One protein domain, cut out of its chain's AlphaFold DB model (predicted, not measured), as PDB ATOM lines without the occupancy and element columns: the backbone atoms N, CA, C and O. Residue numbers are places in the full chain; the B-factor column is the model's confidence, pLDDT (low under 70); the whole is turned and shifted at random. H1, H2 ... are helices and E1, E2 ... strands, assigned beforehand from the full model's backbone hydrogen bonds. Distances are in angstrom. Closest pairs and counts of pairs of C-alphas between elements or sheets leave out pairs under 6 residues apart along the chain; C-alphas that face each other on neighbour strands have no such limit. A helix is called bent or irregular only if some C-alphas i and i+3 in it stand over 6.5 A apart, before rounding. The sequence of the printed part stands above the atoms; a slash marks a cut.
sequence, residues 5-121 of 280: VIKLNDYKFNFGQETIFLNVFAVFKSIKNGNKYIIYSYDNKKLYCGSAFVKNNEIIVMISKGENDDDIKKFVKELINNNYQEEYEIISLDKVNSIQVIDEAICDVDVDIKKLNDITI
ATOM      1  N   VAL A   5     147.042 290.410 213.247       92.50
ATOM      2  CA  VAL A   5     145.680 289.976 212.908       92.50
ATOM      3  C   VAL A   5     145.776 288.989 211.744       92.50
ATOM      4  O   VAL A   5     146.303 289.343 210.688       92.50
ATOM      5  N   ILE A   6     145.324 287.749 211.936       92.88
ATOM      6  CA  ILE A   6     145.512 286.643 210.983       92.88
ATOM      7  C   ILE A   6     144.157 286.031 210.622       92.88
ATOM      8  O   ILE A   6     143.298 285.855 211.483       92.88
ATOM      9  N   LYS A   7     143.951 285.708 209.342       92.12
ATOM     10  CA  LYS A   7     142.710 285.095 208.853       92.12
ATOM     11  C   LYS A   7     142.592 283.644 209.331       92.12
ATOM     12  O   LYS A   7     143.500 282.851 209.076       92.12
ATOM     13  N   LEU A   8     141.465 283.291 209.953       89.25
ATOM     14  CA  LEU A   8     141.135 281.907 210.289       89.25
ATOM     15  C   LEU A   8     140.780 281.134 209.012       89.25
ATOM     16  O   LEU A   8     139.932 281.559 208.225       89.25
ATOM     17  N   ASN A   9     141.451 280.009 208.806       86.06
ATOM     18  CA  ASN A   9     141.189 279.059 207.739       86.06
ATOM     19  C   ASN A   9     140.334 277.921 208.306       86.06
ATOM     20  O   ASN A   9     140.863 276.959 208.866       86.06
ATOM     21  N   ASP A  10     139.012 278.069 208.222       69.31
ATOM     22  CA  ASP A  10     138.083 277.002 208.591       69.31
ATOM     23  C   ASP A  10     137.869 276.079 207.382       69.31
ATOM     24  O   ASP A  10     137.362 276.495 206.339       69.31
ATOM     25  N   TYR A  11     138.275 274.814 207.510       58.44
ATOM     26  CA  TYR A  11     138.047 273.795 206.480       58.44
ATOM     27  C   TYR A  11     136.572 273.367 206.401       58.44
ATOM     28  O   TYR A  11     136.176 272.708 205.436       58.44
ATOM     29  N   LYS A  12     135.733 273.738 207.380       53.81
ATOM     30  CA  LYS A  12     134.281 273.542 207.325       53.81
ATOM     31  C   LYS A  12     133.659 274.661 206.498       53.81
ATOM     32  O   LYS A  12     133.153 275.649 207.019       53.81
ATOM     33  N   PHE A  13     133.707 274.498 205.179       44.75
ATOM     34  CA  PHE A  13     133.062 275.402 204.229       44.75
ATOM     35  C   PHE A  13     131.543 275.437 204.480       44.75
ATOM     36  O   PHE A  13     130.803 274.575 204.012       44.75
ATOM     37  N   ASN A  14     131.073 276.434 205.228       51.91
ATOM     38  CA  ASN A  14     129.653 276.716 205.405       51.91
ATOM     39  C   ASN A  14     129.290 277.940 204.563       51.91
ATOM     40  O   ASN A  14     129.823 279.036 204.757       51.91
ATOM     41  N   PHE A  15     128.386 277.750 203.604       41.97
ATOM     42  CA  PHE A  15     127.920 278.813 202.716       41.97
ATOM     43  C   PHE A  15     127.314 279.963 203.546       41.97
ATOM     44  O   PHE A  15     126.388 279.739 204.322       41.97
ATOM     45  N   GLY A  16     127.844 281.184 203.401       57.41
ATOM     46  CA  GLY A  16     127.348 282.386 204.088       57.41
ATOM     47  C   GLY A  16     128.037 282.770 205.408       57.41
ATOM     48  O   GLY A  16     127.605 283.737 206.028       57.41
ATOM     49  N   GLN A  17     129.094 282.075 205.846       62.94
ATOM     50  CA  GLN A  17     129.874 282.516 207.013       62.94
ATOM     51  C   GLN A  17     130.822 283.678 206.671       62.94
ATOM     52  O   GLN A  17     131.566 283.631 205.688       62.94
ATOM     53  N   GLU A  18     130.800 284.730 207.495       66.38
ATOM     54  CA  GLU A  18     131.748 285.845 207.410       66.38
ATOM     55  C   GLU A  18     133.186 285.359 207.645       66.38
ATOM     56  O   GLU A  18     133.439 284.447 208.430       66.38
ATOM     57  N   THR A  19     134.155 285.982 206.965       79.25
ATOM     58  CA  THR A  19     135.572 285.671 207.193       79.25
ATOM     59  C   THR A  19     135.973 286.067 208.613       79.25
ATOM     60  O   THR A  19     135.960 287.247 208.954       79.25
ATOM     61  N   ILE A  20     136.385 285.087 209.418       86.75
ATOM     62  CA  ILE A  20     136.831 285.298 210.798       86.75
ATOM     63  C   ILE A  20     138.321 285.667 210.816       86.75
ATOM     64  O   ILE A  20     139.148 285.045 210.143       86.75
ATOM     65  N   PHE A  21     138.672 286.668 211.621       90.50
ATOM     66  CA  PHE A  21     140.051 287.076 211.882       90.50
ATOM     67  C   PHE A  21     140.375 286.895 213.363       90.50
ATOM     68  O   PHE A  21     139.557 287.218 214.220       90.50
ATOM     69  N   LEU A  22     141.578 286.404 213.655       92.38
ATOM     70  CA  LEU A  22     142.084 286.222 215.011       92.38
ATOM     71  C   LEU A  22     143.158 287.260 215.314       92.38
ATOM     72  O   LEU A  22     144.079 287.470 214.521       92.38
ATOM     73  N   ASN A  23     143.077 287.863 216.495       93.94
ATOM     74  CA  ASN A  23     144.149 288.676 217.049       93.94
ATOM     75  C   ASN A  23     145.163 287.733 217.690       93.94
ATOM     76  O   ASN A  23     144.965 287.267 218.811       93.94
ATOM     77  N   VAL A  24     146.232 287.411 216.966       94.75
ATOM     78  CA  VAL A  24     147.329 286.592 217.484       94.75
ATOM     79  C   VAL A  24     148.289 287.514 218.215       94.75
ATOM     80  O   VAL A  24     148.947 288.337 217.586       94.75
ATOM     81  N   PHE A  25     148.369 287.401 219.538       94.19
ATOM     82  CA  PHE A  25     149.196 288.292 220.354       94.19
ATOM     83  C   PHE A  25     150.673 287.905 220.304       94.19
ATOM     84  O   PHE A  25     151.538 288.776 220.246       94.19
ATOM     85  N   ALA A  26     150.969 286.606 220.293       94.19
ATOM     86  CA  ALA A  26     152.316 286.091 220.105       94.19
ATOM     87  C   ALA A  26     152.292 284.609 219.724       94.19
ATOM     88  O   ALA A  26     151.419 283.850 220.151       94.19
ATOM     89  N   VAL A  27     153.319 284.203 218.983       94.56
ATOM     90  CA  VAL A  27     153.756 282.810 218.878       94.56
ATOM     91  C   VAL A  27     155.168 282.755 219.431       94.56
ATOM     92  O   VAL A  27     156.001 283.587 219.074       94.56
ATOM     93  N   PHE A  28     155.439 281.815 220.324       93.75
ATOM     94  CA  PHE A  28     156.707 281.765 221.041       93.75
ATOM     95  C   PHE A  28     157.171 280.332 221.255       93.75
ATOM     96  O   PHE A  28     156.393 279.384 221.163       93.75
ATOM     97  N   LYS A  29     158.461 280.180 221.520       93.62
ATOM     98  CA  LYS A  29     159.120 278.921 221.833       93.62
ATOM     99  C   LYS A  29     159.709 279.011 223.237       93.62
ATOM    100  O   LYS A  29     160.463 279.938 223.514       93.62
ATOM    101  N   SER A  30     159.393 278.050 224.100       91.62
ATOM    102  CA  SER A  30     160.060 277.910 225.400       91.62
ATOM    103  C   SER A  30     161.472 277.371 225.182       91.62
ATOM    104  O   SER A  30     161.665 276.354 224.512       91.62
ATOM    105  N   ILE A  31     162.481 278.065 225.711       91.56
ATOM    106  CA  ILE A  31     163.891 277.674 225.560       91.56
ATOM    107  C   ILE A  31     164.163 276.374 226.328       91.56
ATOM    108  O   ILE A  31     164.928 275.530 225.864       91.56
ATOM    109  N   LYS A  32     163.479 276.175 227.462       88.31
ATOM    110  CA  LYS A  32     163.646 275.019 228.353       88.31
ATOM    111  C   LYS A  32     163.281 273.689 227.691       88.31
ATOM    112  O   LYS A  32     164.008 272.713 227.850       88.31
ATOM    113  N   ASN A  33     162.146 273.629 226.995       86.00
ATOM    114  CA  ASN A  33     161.616 272.386 226.416       86.00
ATOM    115  C   ASN A  33     161.573 272.395 224.876       86.00
ATOM    116  O   ASN A  33     161.339 271.359 224.261       86.00
ATOM    117  N   GLY A  34     161.812 273.542 224.239       87.25
ATOM    118  CA  GLY A  34     161.771 273.707 222.788       87.25
ATOM    119  C   GLY A  34     160.367 273.710 222.178       87.25
ATOM    120  O   GLY A  34     160.245 273.858 220.958       87.25
ATOM    121  N   ASN A  35     159.322 273.566 222.996       90.62
ATOM    122  CA  ASN A  35     157.936 273.551 222.556       90.62
ATOM    123  C   ASN A  35     157.496 274.945 222.118       90.62
ATOM    124  O   ASN A  35     157.959 275.963 222.637       90.62
ATOM    125  N   LYS A  36     156.580 274.974 221.153       93.00
ATOM    126  CA  LYS A  36     156.038 276.198 220.571       93.00
ATOM    127  C   LYS A  36     154.586 276.366 220.973       93.00
ATOM    128  O   LYS A  36     153.806 275.415 220.891       93.00
ATOM    129  N   TYR A  37     154.226 277.585 221.328       93.25
ATOM    130  CA  TYR A  37     152.909 277.938 221.823       93.25
ATOM    131  C   TYR A  37     152.397 279.203 221.144       93.25
ATOM    132  O   TYR A  37     153.161 279.988 220.576       93.25
ATOM    133  N   ILE A  38     151.084 279.387 221.199       93.62
ATOM    134  CA  ILE A  38     150.382 280.543 220.652       93.62
ATOM    135  C   ILE A  38     149.372 281.065 221.662       93.62
ATOM    136  O   ILE A  38     148.742 280.294 222.385       93.62
ATOM    137  N   ILE A  39     149.204 282.383 221.663       94.12
ATOM    138  CA  ILE A  39     148.162 283.092 222.397       94.12
ATOM    139  C   ILE A  39     147.386 283.988 221.434       94.12
ATOM    140  O   ILE A  39     147.972 284.766 220.674       94.12
ATOM    141  N   TYR A  40     146.064 283.857 221.432       94.31
ATOM    142  CA  TYR A  40     145.203 284.551 220.478       94.31
ATOM    143  C   TYR A  40     143.818 284.850 221.051       94.31
ATOM    144  O   TYR A  40     143.429 284.338 222.100       94.31
ATOM    145  N   SER A  41     143.066 285.702 220.360       93.06
ATOM    146  CA  SER A  41     141.681 286.017 220.694       93.06
ATOM    147  C   SER A  41     140.838 286.218 219.439       93.06
ATOM    148  O   SER A  41     141.311 286.791 218.457       93.06
ATOM    149  N   TYR A  42     139.580 285.782 219.490       90.12
ATOM    150  CA  TYR A  42     138.587 286.064 218.448       90.12
ATOM    151  C   TYR A  42     138.041 287.496 218.549       90.12
ATOM    152  O   TYR A  42     137.719 288.113 217.541       90.12
ATOM    153  N   ASP A  43     137.919 288.029 219.768       86.38
ATOM    154  CA  ASP A  43     137.122 289.230 220.048       86.38
ATOM    155  C   ASP A  43     137.766 290.204 221.052       86.38
ATOM    156  O   ASP A  43     137.142 291.192 221.442       86.38
ATOM    157  N   ASN A  44     139.003 289.939 221.481       88.12
ATOM    158  CA  ASN A  44     139.708 290.631 222.567       88.12
ATOM    159  C   ASN A  44     138.987 290.591 223.927       88.12
ATOM    160  O   ASN A  44     139.302 291.392 224.806       88.12
ATOM    161  N   LYS A  45     138.038 289.666 224.121       87.38
ATOM    162  CA  LYS A  45     137.353 289.447 225.407       87.38
ATOM    163  C   LYS A  45     137.804 288.165 226.087       87.38
ATOM    164  O   LYS A  45     137.830 288.114 227.311       87.38
ATOM    165  N   LYS A  46     138.142 287.136 225.307       90.94
ATOM    166  CA  LYS A  46     138.657 285.854 225.810       90.94
ATOM    167  C   LYS A  46     140.019 285.538 225.213       90.94
ATOM    168  O   LYS A  46     140.227 285.741 224.016       90.94
ATOM    169  N   LEU A  47     140.922 285.027 226.043       91.38
ATOM    170  CA  LEU A  47     142.233 284.557 225.620       91.38
ATOM    171  C   LEU A  47     142.175 283.050 225.373       91.38
ATOM    172  O   LEU A  47     141.680 282.295 226.208       91.38
ATOM    173  N   TYR A  48     142.699 282.623 224.235       92.00
ATOM    174  CA  TYR A  48     142.848 281.224 223.866       92.00
ATOM    175  C   TYR A  48     144.328 280.911 223.722       92.00
ATOM    176  O   TYR A  48     145.119 281.760 223.293       92.00
ATOM    177  N   CYS A  49     144.704 279.692 224.086       91.31
ATOM    178  CA  CYS A  49     146.075 279.234 223.967       91.31
ATOM    179  C   CYS A  49     146.158 277.796 223.480       91.31
ATOM    180  O   CYS A  49     145.210 277.020 223.584       91.31
ATOM    181  N   GLY A  50     147.322 277.446 222.951       91.06
ATOM    182  CA  GLY A  50     147.604 276.087 222.530       91.06
ATOM    183  C   GLY A  50     149.041 275.915 222.072       91.06
ATOM    184  O   GLY A  50     149.847 276.851 222.084       91.06
ATOM    185  N   SER A  51     149.353 274.703 221.641       91.75
ATOM    186  CA  SER A  51     150.577 274.396 220.918       91.75
ATOM    187  C   SER A  51     150.495 274.919 219.485       91.75
ATOM    188  O   SER A  51     149.446 274.863 218.843       91.75
ATOM    189  N   ALA A  52     151.621 275.419 218.981       92.88
ATOM    190  CA  ALA A  52     151.714 276.045 217.670       92.88
ATOM    191  C   ALA A  52     152.660 275.274 216.749       92.88
ATOM    192  O   ALA A  52     153.837 275.077 217.060       92.88
ATOM    193  N   PHE A  53     152.176 274.910 215.566       92.12
ATOM    194  CA  PHE A  53     153.007 274.396 214.488       92.12
ATOM    195  C   PHE A  53     153.020 275.390 213.329       92.12
ATOM    196  O   PHE A  53     151.992 275.662 212.719       92.12
ATOM    197  N   VAL A  54     154.193 275.945 213.028       89.44
ATOM    198  CA  VAL A  54     154.364 276.914 211.940       89.44
ATOM    199  C   VAL A  54     154.896 276.180 210.714       89.44
ATOM    200  O   VAL A  54     156.012 275.657 210.752       89.44
ATOM    201  N   LYS A  55     154.109 276.145 209.634       84.25
ATOM    202  CA  LYS A  55     154.483 275.543 208.348       84.25
ATOM    203  C   LYS A  55     154.238 276.554 207.234       84.25
ATOM    204  O   LYS A  55     153.107 276.952 206.984       84.25
ATOM    205  N   ASN A  56     155.297 276.938 206.524       84.31
ATOM    206  CA  ASN A  56     155.245 277.965 205.479       84.31
ATOM    207  C   ASN A  56     154.641 279.283 206.013       84.31
ATOM    208  O   ASN A  56     155.210 279.889 206.918       84.31
ATOM    209  N   ASN A  57     153.496 279.701 205.466       89.75
ATOM    210  CA  ASN A  57     152.787 280.932 205.816       89.75
ATOM    211  C   ASN A  57     151.524 280.661 206.659       89.75
ATOM    212  O   ASN A  57     150.657 281.532 206.750       89.75
ATOM    213  N   GLU A  58     151.403 279.468 207.248       92.25
ATOM    214  CA  GLU A  58     150.249 279.041 208.043       92.25
ATOM    215  C   GLU A  58     150.675 278.567 209.439       92.25
ATOM    216  O   GLU A  58     151.728 277.940 209.617       92.25
ATOM    217  N   ILE A  59     149.843 278.871 210.435       93.69
ATOM    218  CA  ILE A  59     149.957 278.330 211.792       93.69
ATOM    219  C   ILE A  59     148.852 277.308 212.008       93.69
ATOM    220  O   ILE A  59     147.688 277.611 211.778       93.69
ATOM    221  N   ILE A  60     149.204 276.139 212.527       92.00
ATOM    222  CA  ILE A  60     148.253 275.136 213.004       92.00
ATOM    223  C   ILE A  60     148.263 275.153 214.533       92.00
ATOM    224  O   ILE A  60     149.327 275.044 215.149       92.00
ATOM    225  N   VAL A  61     147.082 275.297 215.133       91.38
ATOM    226  CA  VAL A  61     146.866 275.343 216.583       91.38
ATOM    227  C   VAL A  61     146.195 274.062 217.059       91.38
ATOM    228  O   VAL A  61     145.200 273.623 216.484       91.38
ATOM    229  N   MET A  62     146.740 273.491 218.130       89.31
ATOM    230  CA  MET A  62     146.193 272.334 218.841       89.31
ATOM    231  C   MET A  62     146.219 272.607 220.349       89.31
ATOM    232  O   MET A  62     147.043 273.396 220.817       89.31
ATOM    233  N   ILE A  63     145.369 271.935 221.125       86.31
ATOM    234  CA  ILE A  63     145.377 272.042 222.592       86.31
ATOM    235  C   ILE A  63     146.749 271.624 223.154       86.31
ATOM    236  O   ILE A  63     147.333 270.618 222.744       86.31
ATOM    237  N   SER A  64     147.272 272.404 224.104       73.50
ATOM    238  CA  SER A  64     148.479 272.067 224.864       73.50
ATOM    239  C   SER A  64     148.224 270.875 225.791       73.50
ATOM    240  O   SER A  64     147.176 270.764 226.419       73.50
ATOM    241  N   LYS A  65     149.200 269.967 225.940       70.12
ATOM    242  CA  LYS A  65     149.139 268.952 227.010       70.12
ATOM    243  C   LYS A  65     149.213 269.666 228.367       70.12
ATOM    244  O   LYS A  65     150.095 270.507 228.524       70.12
ATOM    245  N   GLY A  66     148.351 269.303 229.323       58.88
ATOM    246  CA  GLY A  66     148.059 270.080 230.545       58.88
ATOM    247  C   GLY A  66     149.236 270.487 231.450       58.88
ATOM    248  O   GLY A  66     149.099 271.434 232.209       58.88
ATOM    249  N   GLU A  67     150.412 269.861 231.345       53.84
ATOM    250  CA  GLU A  67     151.634 270.308 232.048       53.84
ATOM    251  C   GLU A  67     152.253 271.596 231.461       53.84
ATOM    252  O   GLU A  67     153.142 272.189 232.061       53.84
ATOM    253  N   ASN A  68     151.808 272.038 230.280       62.62
ATOM    254  CA  ASN A  68     152.368 273.192 229.569       62.62
ATOM    255  C   ASN A  68     151.575 274.488 229.768       62.62
ATOM    256  O   ASN A  68     151.971 275.525 229.235       62.62
ATOM    257  N   ASP A  69     150.465 274.440 230.504       70.44
ATOM    258  CA  ASP A  69     149.642 275.623 230.729       70.44
ATOM    259  C   ASP A  69     150.415 276.656 231.551       70.44
ATOM    260  O   ASP A  69     150.439 277.821 231.166       70.44
ATOM    261  N   ASP A  70     151.146 276.239 232.589       81.62
ATOM    262  CA  ASP A  70     151.933 277.140 233.445       81.62
ATOM    263  C   ASP A  70     153.006 277.928 232.676       81.62
ATOM    264  O   ASP A  70     153.176 279.124 232.921       81.62
ATOM    265  N   ASP A  71     153.670 277.297 231.699       85.06
ATOM    266  CA  ASP A  71     154.643 277.954 230.812       85.06
ATOM    267  C   ASP A  71     153.968 279.063 229.986       85.06
ATOM    268  O   ASP A  71     154.511 280.161 229.840       85.06
ATOM    269  N   ILE A  72     152.754 278.810 229.484       88.00
ATOM    270  CA  ILE A  72     151.972 279.805 228.744       88.00
ATOM    271  C   ILE A  72     151.522 280.929 229.681       88.00
ATOM    272  O   ILE A  72     151.685 282.104 229.346       88.00
ATOM    273  N   LYS A  73     151.001 280.604 230.874       88.75
ATOM    274  CA  LYS A  73     150.547 281.613 231.849       88.75
ATOM    275  C   LYS A  73     151.693 282.525 232.283       88.75
ATOM    276  O   LYS A  73     151.494 283.737 232.409       88.75
ATOM    277  N   LYS A  74     152.884 281.958 232.503       90.38
ATOM    278  CA  LYS A  74     154.097 282.706 232.844       90.38
ATOM    279  C   LYS A  74     154.497 283.645 231.710       90.38
ATOM    280  O   LYS A  74     154.602 284.850 231.944       90.38
ATOM    281  N   PHE A  75     154.590 283.129 230.483       92.06
ATOM    282  CA  PHE A  75     154.923 283.941 229.315       92.06
ATOM    283  C   PHE A  75     153.956 285.118 229.123       92.06
ATOM    284  O   PHE A  75     154.400 286.240 228.909       92.06
ATOM    285  N   VAL A  76     152.638 284.910 229.239       90.38
ATOM    286  CA  VAL A  76     151.651 285.992 229.055       90.38
ATOM    287  C   VAL A  76     151.872 287.132 230.060       90.38
ATOM    288  O   VAL A  76     151.798 288.306 229.687       90.38
ATOM    289  N   LYS A  77     152.189 286.815 231.322       89.38
ATOM    290  CA  LYS A  77     152.487 287.823 232.355       89.38
ATOM    291  C   LYS A  77     153.797 288.564 232.078       89.38
ATOM    292  O   LYS A  77     153.859 289.784 232.226       89.38
ATOM    293  N   GLU A  78     154.830 287.843 231.655       90.44
ATOM    294  CA  GLU A  78     156.138 288.413 231.316       90.44
ATOM    295  C   GLU A  78     156.107 289.258 230.043       90.44
ATOM    296  O   GLU A  78     156.768 290.296 229.974       90.44
ATOM    297  N   LEU A  79     155.284 288.879 229.065       90.44
ATOM    298  CA  LEU A  79     155.076 289.610 227.820       90.44
ATOM    299  C   LEU A  79     154.527 291.018 228.073       90.44
ATOM    300  O   LEU A  79     155.006 291.975 227.469       90.44
ATOM    301  N   ILE A  80     153.581 291.169 229.007       86.06
ATOM    302  CA  ILE A  80     153.025 292.479 229.392       86.06
ATOM    303  C   ILE A  80     154.095 293.405 229.984       86.06
ATOM    304  O   ILE A  80     154.030 294.621 229.795       86.06
ATOM    305  N   ASN A  81     155.075 292.830 230.682       84.62
ATOM    306  CA  ASN A  81     156.172 293.559 231.314       84.62
ATOM    307  C   ASN A  81     157.445 293.597 230.448       84.62
ATOM    308  O   ASN A  81     158.453 294.147 230.881       84.62
ATOM    309  N   ASN A  82     157.392 293.039 229.232       82.62
ATOM    310  CA  ASN A  82     158.512 292.915 228.300       82.62
ATOM    311  C   ASN A  82     159.760 292.226 228.900       82.62
ATOM    312  O   ASN A  82     160.883 292.605 228.567       82.62
ATOM    313  N   ASN A  83     159.551 291.240 229.781       87.12
ATOM    314  CA  ASN A  83     160.588 290.535 230.546       87.12
ATOM    315  C   ASN A  83     160.533 289.011 230.325       87.12
ATOM    316  O   ASN A  83     160.387 288.255 231.277       87.12
ATOM    317  N   TYR A  84     160.561 288.573 229.066       88.00
ATOM    318  CA  TYR A  84     160.401 287.164 228.660       88.00
ATOM    319  C   TYR A  84     161.632 286.595 227.930       88.00
ATOM    320  O   TYR A  84     161.688 285.407 227.628       88.00
ATOM    321  N   GLN A  85     162.601 287.443 227.580       85.94
ATOM    322  CA  GLN A  85     163.651 287.156 226.597       85.94
ATOM    323  C   GLN A  85     164.668 286.107 227.075       85.94
ATOM    324  O   GLN A  85     165.350 285.510 226.246       85.94
ATOM    325  N   GLU A  86     164.783 285.887 228.387       87.12
ATOM    326  CA  GLU A  86     165.684 284.876 228.956       87.12
ATOM    327  C   GLU A  86     165.134 283.451 228.816       87.12
ATOM    328  O   GLU A  86     165.906 282.502 228.689       87.12
ATOM    329  N   GLU A  87     163.808 283.292 228.814       90.81
ATOM    330  CA  GLU A  87     163.147 281.981 228.856       90.81
ATOM    331  C   GLU A  87     162.389 281.639 227.568       90.81
ATOM    332  O   GLU A  87     162.119 280.462 227.295       90.81
ATOM    333  N   TYR A  88     162.081 282.646 226.746       93.94
ATOM    334  CA  TYR A  88     161.213 282.498 225.587       93.94
ATOM    335  C   TYR A  88     161.735 283.243 224.355       93.94
ATOM    336  O   TYR A  88     162.154 284.398 224.409       93.94
ATOM    337  N   GLU A  89     161.622 282.589 223.202       92.88
ATOM    338  CA  GLU A  89     161.932 283.157 221.891       92.88
ATOM    339  C   GLU A  89     160.632 283.440 221.128       92.88
ATOM    340  O   GLU A  89     159.812 282.543 220.934       92.88
ATOM    341  N   ILE A  90     160.433 284.677 220.664       92.88
ATOM    342  CA  ILE A  90     159.265 285.025 219.844       92.88
ATOM    343  C   ILE A  90     159.498 284.621 218.393       92.88
ATOM    344  O   ILE A  90     160.512 284.952 217.784       92.88
ATOM    345  N   ILE A  91     158.503 283.952 217.818       92.12
ATOM    346  CA  ILE A  91     158.483 283.551 216.418       92.12
ATOM    347  C   ILE A  91     157.827 284.668 215.600       92.12
ATOM    348  O   ILE A  91     156.687 285.051 215.861       92.12
ATOM    349  N   SER A  92     158.543 285.189 214.596       90.31
ATOM    350  CA  SER A  92     158.015 286.246 213.719       90.31
ATOM    351  C   SER A  92     156.787 285.775 212.932       90.31
ATOM    352  O   SER A  92     156.758 284.679 212.368       90.31
ATOM    353  N   LEU A  93     155.790 286.658 212.858       91.81
ATOM    354  CA  LEU A  93     154.529 286.461 212.141       91.81
ATOM    355  C   LEU A  93     154.492 287.186 210.788       91.81
ATOM    356  O   LEU A  93     153.459 287.189 210.117       91.81
ATOM    357  N   ASP A  94     155.600 287.794 210.357       88.62
ATOM    358  CA  ASP A  94     155.633 288.658 209.169       88.62
ATOM    359  C   ASP A  94     155.146 287.923 207.914       88.62
ATOM    360  O   ASP A  94     154.314 288.445 207.170       88.62
ATOM    361  N   LYS A  95     155.586 286.670 207.738       89.31
ATOM    362  CA  LYS A  95     155.230 285.812 206.595       89.31
ATOM    363  C   LYS A  95     153.934 285.015 206.782       89.31
ATOM    364  O   LYS A  95     153.477 284.391 205.832       89.31
ATOM    365  N   VAL A  96     153.344 285.010 207.978       91.38
ATOM    366  CA  VAL A  96     152.151 284.203 208.272       91.38
ATOM    367  C   VAL A  96     150.890 284.934 207.827       91.38
ATOM    368  O   VAL A  96     150.660 286.070 208.239       91.38
ATOM    369  N   ASN A  97     150.049 284.279 207.030       92.12
ATOM    370  CA  ASN A  97     148.831 284.869 206.471       92.12
ATOM    371  C   ASN A  97     147.551 284.151 206.915       92.12
ATOM    372  O   ASN A  97     146.486 284.772 206.908       92.12
ATOM    373  N   SER A  98     147.646 282.882 207.314       92.81
ATOM    374  CA  SER A  98     146.508 282.095 207.789       92.81
ATOM    375  C   SER A  98     146.815 281.356 209.087       92.81
ATOM    376  O   SER A  98     147.969 281.092 209.437       92.81
ATOM    377  N   ILE A  99     145.750 281.038 209.811       93.31
ATOM    378  CA  ILE A  99     145.782 280.217 211.013       93.31
ATOM    379  C   ILE A  99     144.675 279.173 210.921       93.31
ATOM    380  O   ILE A  99     143.554 279.498 210.549       93.31
ATOM    381  N   GLN A 100     144.989 277.932 211.252       91.81
ATOM    382  CA  GLN A 100     144.053 276.826 211.364       91.81
ATOM    383  C   GLN A 100     143.986 276.411 212.830       91.81
ATOM    384  O   GLN A 100     145.008 276.082 213.428       91.81
ATOM    385  N   VAL A 101     142.787 276.398 213.405       89.56
ATOM    386  CA  VAL A 101     142.556 275.921 214.773       89.56
ATOM    387  C   VAL A 101     141.908 274.546 214.679       89.56
ATOM    388  O   VAL A 101     140.802 274.424 214.162       89.56
ATOM    389  N   ILE A 102     142.630 273.504 215.101       86.81
ATOM    390  CA  ILE A 102     142.120 272.124 215.107       86.81
ATOM    391  C   ILE A 102     141.293 271.894 216.366       86.81
ATOM    392  O   ILE A 102     140.163 271.432 216.270       86.81
ATOM    393  N   ASP A 103     141.847 272.295 217.510       83.50
ATOM    394  CA  ASP A 103     141.197 272.259 218.814       83.50
ATOM    395  C   ASP A 103     141.543 273.543 219.584       83.50
ATOM    396  O   ASP A 103     142.654 274.073 219.457       83.50
ATOM    397  N   GLU A 104     140.610 274.032 220.399       84.38
ATOM    398  CA  GLU A 104     140.763 275.267 221.172       84.38
ATOM    399  C   GLU A 104     140.618 275.035 222.679       84.38
ATOM    400  O   GLU A 104     139.793 274.245 223.136       84.38
ATOM    401  N   ALA A 105     141.422 275.757 223.460       85.69
ATOM    402  CA  ALA A 105     141.312 275.825 224.910       85.69
ATOM    403  C   ALA A 105     141.355 277.285 225.369       85.69
ATOM    404  O   ALA A 105     142.118 278.103 224.840       85.69
ATOM    405  N   ILE A 106     140.530 277.610 226.366       87.62
ATOM    406  CA  ILE A 106     140.557 278.920 227.019       87.62
ATOM    407  C   ILE A 106     141.806 278.990 227.895       87.62
ATOM    408  O   ILE A 106     142.043 278.124 228.735       87.62
ATOM    409  N   CYS A 107     142.583 280.053 227.715       86.56
ATOM    410  CA  CYS A 107     143.732 280.357 228.548       86.56
ATOM    411  C   CYS A 107     143.244 281.064 229.816       86.56
ATOM    412  O   CYS A 107     142.988 282.269 229.798       86.56
ATOM    413  N   ASP A 108     143.081 280.319 230.911       82.81
ATOM    414  CA  ASP A 108     142.648 280.885 232.193       82.81
ATOM    415  C   ASP A 108     143.809 281.609 232.897       82.81
ATOM    416  O   ASP A 108     144.549 281.033 233.708       82.81
ATOM    417  N   VAL A 109     144.016 282.867 232.503       83.75
ATOM    418  CA  VAL A 109     145.034 283.777 233.035       83.75
ATOM    419  C   VAL A 109     144.388 285.125 233.324       83.75
ATOM    420  O   VAL A 109     143.803 285.742 232.437       83.75
ATOM    421  N   ASP A 110     144.557 285.610 234.552       82.94
ATOM    422  CA  ASP A 110     144.151 286.958 234.947       82.94
ATOM    423  C   ASP A 110     145.096 288.007 234.334       82.94
ATOM    424  O   ASP A 110     146.169 288.295 234.875       82.94
ATOM    425  N   VAL A 111     144.738 288.511 233.147       85.12
ATOM    426  CA  VAL A 111     145.471 289.555 232.417       85.12
ATOM    427  C   VAL A 111     144.548 290.509 231.670       85.12
ATOM    428  O   VAL A 111     143.501 290.135 231.144       85.12
ATOM    429  N   ASP A 112     144.994 291.760 231.543       87.50
ATOM    430  CA  ASP A 112     144.338 292.760 230.706       87.50
ATOM    431  C   ASP A 112     144.603 292.472 229.214       87.50
ATOM    432  O   ASP A 112     145.633 292.858 228.648       87.50
ATOM    433  N   ILE A 113     143.649 291.796 228.568       89.00
ATOM    434  CA  ILE A 113     143.693 291.452 227.135       89.00
ATOM    435  C   ILE A 113     143.758 292.710 226.261       89.00
ATOM    436  O   ILE A 113     144.385 292.697 225.201       89.00
ATOM    437  N   LYS A 114     143.161 293.825 226.693       88.06
ATOM    438  CA  LYS A 114     143.213 295.082 225.941       88.06
ATOM    439  C   LYS A 114     144.627 295.655 225.957       88.06
ATOM    440  O   LYS A 114     145.131 296.044 224.904       88.06
ATOM    441  N   LYS A 115     145.286 295.646 227.119       88.81
ATOM    442  CA  LYS A 115     146.701 296.029 227.234       88.81
ATOM    443  C   LYS A 115     147.589 295.114 226.392       88.81
ATOM    444  O   LYS A 115     148.462 295.618 225.692       88.81
ATOM    445  N   LEU A 116     147.340 293.801 226.411       88.81
ATOM    446  CA  LEU A 116     148.057 292.834 225.577       88.81
ATOM    447  C   LEU A 116     147.905 293.172 224.085       88.81
ATOM    448  O   LEU A 116     148.900 293.333 223.385       88.81
ATOM    449  N   ASN A 117     146.674 293.390 223.622       89.25
ATOM    450  CA  ASN A 117     146.391 293.800 222.250       89.25
ATOM    451  C   ASN A 117     147.137 295.087 221.860       89.25
ATOM    452  O   ASN A 117     147.734 295.154 220.787       89.25
ATOM    453  N   ASP A 118     147.136 296.091 222.740       87.81
ATOM    454  CA  ASP A 118     147.762 297.390 222.497       87.81
ATOM    455  C   ASP A 118     149.290 297.322 222.349       87.81
ATOM    456  O   ASP A 118     149.851 298.110 221.582       87.81
ATOM    457  N   ILE A 119     149.956 296.406 223.062       89.00
ATOM    458  CA  ILE A 119     151.418 296.244 222.996       89.00
ATOM    459  C   ILE A 119     151.859 295.275 221.892       89.00
ATOM    460  O   ILE A 119     152.963 295.414 221.359       89.00
ATOM    461  N   THR A 120     151.027 294.291 221.531       88.50
ATOM    462  CA  THR A 120     151.428 293.244 220.583       88.50
ATOM    463  C   THR A 120     150.975 293.504 219.158       88.50
ATOM    464  O   THR A 120     151.749 293.227 218.241       88.50
ATOM    465  N   ILE A 121     149.747 293.992 218.950       88.50
ATOM    466  CA  ILE A 121     149.178 294.165 217.611       88.50
ATOM    467  C   ILE A 121     149.606 295.525 217.050       88.50
ATOM    468  O   ILE A 121     149.355 296.556 217.678       88.50
TER     469      ILE A 121
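What this domain is: This is residues 5 to 121 of the 280 residues of an uncharacterized protein of Firmicutes bacterium CAG:321 (UniProt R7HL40). A small closed barrel of six strands, E1, E2, E3, E4, E5 and E7, makes the core, with the helices H1 and H2 packed on its outside, both crossing E2. The short strand E6 pairs onto E2 outside the ring, and residues 12 to 18, in the loop between E1 and E2, stick out far from the body. The printed part has 117 residues, with seven named strands and two named helices in the order E1, E2, E3, E4, E5, H1, E6, E7, H2, a mixed class of helices and strands. The barrel is mixed: E1 to E5 form a meander, each strand the antiparallel neighbour of the one before, and E7 closes the ring parallel to both E5 and E1. The whole is compact by its radius of gyration of the C-alphas, 13.7 A, yet elongated in outline, with spans of 45 by 28 by 27 A.

How they stand to each other: Start in the barrel at E2, residues 21 to 30, and look beside it for E3, residues 36 to 41, which forms an antiparallel hairpin with it at 154 degrees; there N 25 and O 39 are 2.9 A apart, within hydrogen-bond range. On the other side of E2 lie both E1, residues 5 to 8, and E6, residues 88 to 90. E1 and E2 are an antiparallel hairpin, with N 22 and O 6 at 2.8 A, while E6 is antiparallel to E2, with N 29 and O 89 at 2.8 A. From E3 step to E4, residues 48 to 55, its hairpin partner, where N 48 and O 40 are 2.8 A apart. E4 bends by 65 degrees at residue 51; its residues 48 to 51 pair with E3, and its residues 51 to 55 pair with E5, residues 58 to 62. In the hairpin of E4 and E5, N 53 and O 60 are 2.9 A apart. E5 is parallel to E7, residues 98 to 101, at 13 degrees, with N 61 and O 100 at 2.8 A. E7 closes the ring parallel to E1, with N 99 and O 7 at 3.0 A. Outside the barrel, H1, residues 66 to 80, lies over E2 and E3 at a height over the sheet of 8.6 A and runs across the strands, at 75 degrees to E2 on the local plane; its closest C-alpha pair with E3 is Tyr 37 and Ile 72, 7.2 A. H2, residues 113 to 120, also lies outside, over E2; the C-alphas of Phe 25 and Thr 120, their closest, are 5.4 A apart. H1 and H2 only just touch, with 3 pairs of C-alphas within 8 A, made by Ile 80 alone of H1. H2 has each O i to N i+4 pair within hydrogen-bond range, H1 9 of 11.

Where its parts are: Find C-alpha 5 at (145.680, 289.976, 212.908), where E1 begins its 9.6 A. E2 runs 25.8 A from C-alpha 21 at (140.051, 287.076, 211.882) to C-alpha 30. E3 spans 17.4 A, E4 20.2 A, E5 13.3 A, E6 6.6 A and E7 10.1 A. H1 is 23.0 A long and only just irregular: C-alphas 67 and 70 are 7.0 A apart. H2 covers 10.3 A and ends at C-alpha 120, (151.428, 293.244, 220.583).

The domain as a whole: The two C-alphas farthest apart are those of Phe 15 and Glu 86, at 46.4 A. The printed part has no cut. The links from E1 to E2 and from E7 to H2 are long. The mean pLDDT of the printed part is 85.7; look for values under 70 at residues 10 to 18 and 66 to 68.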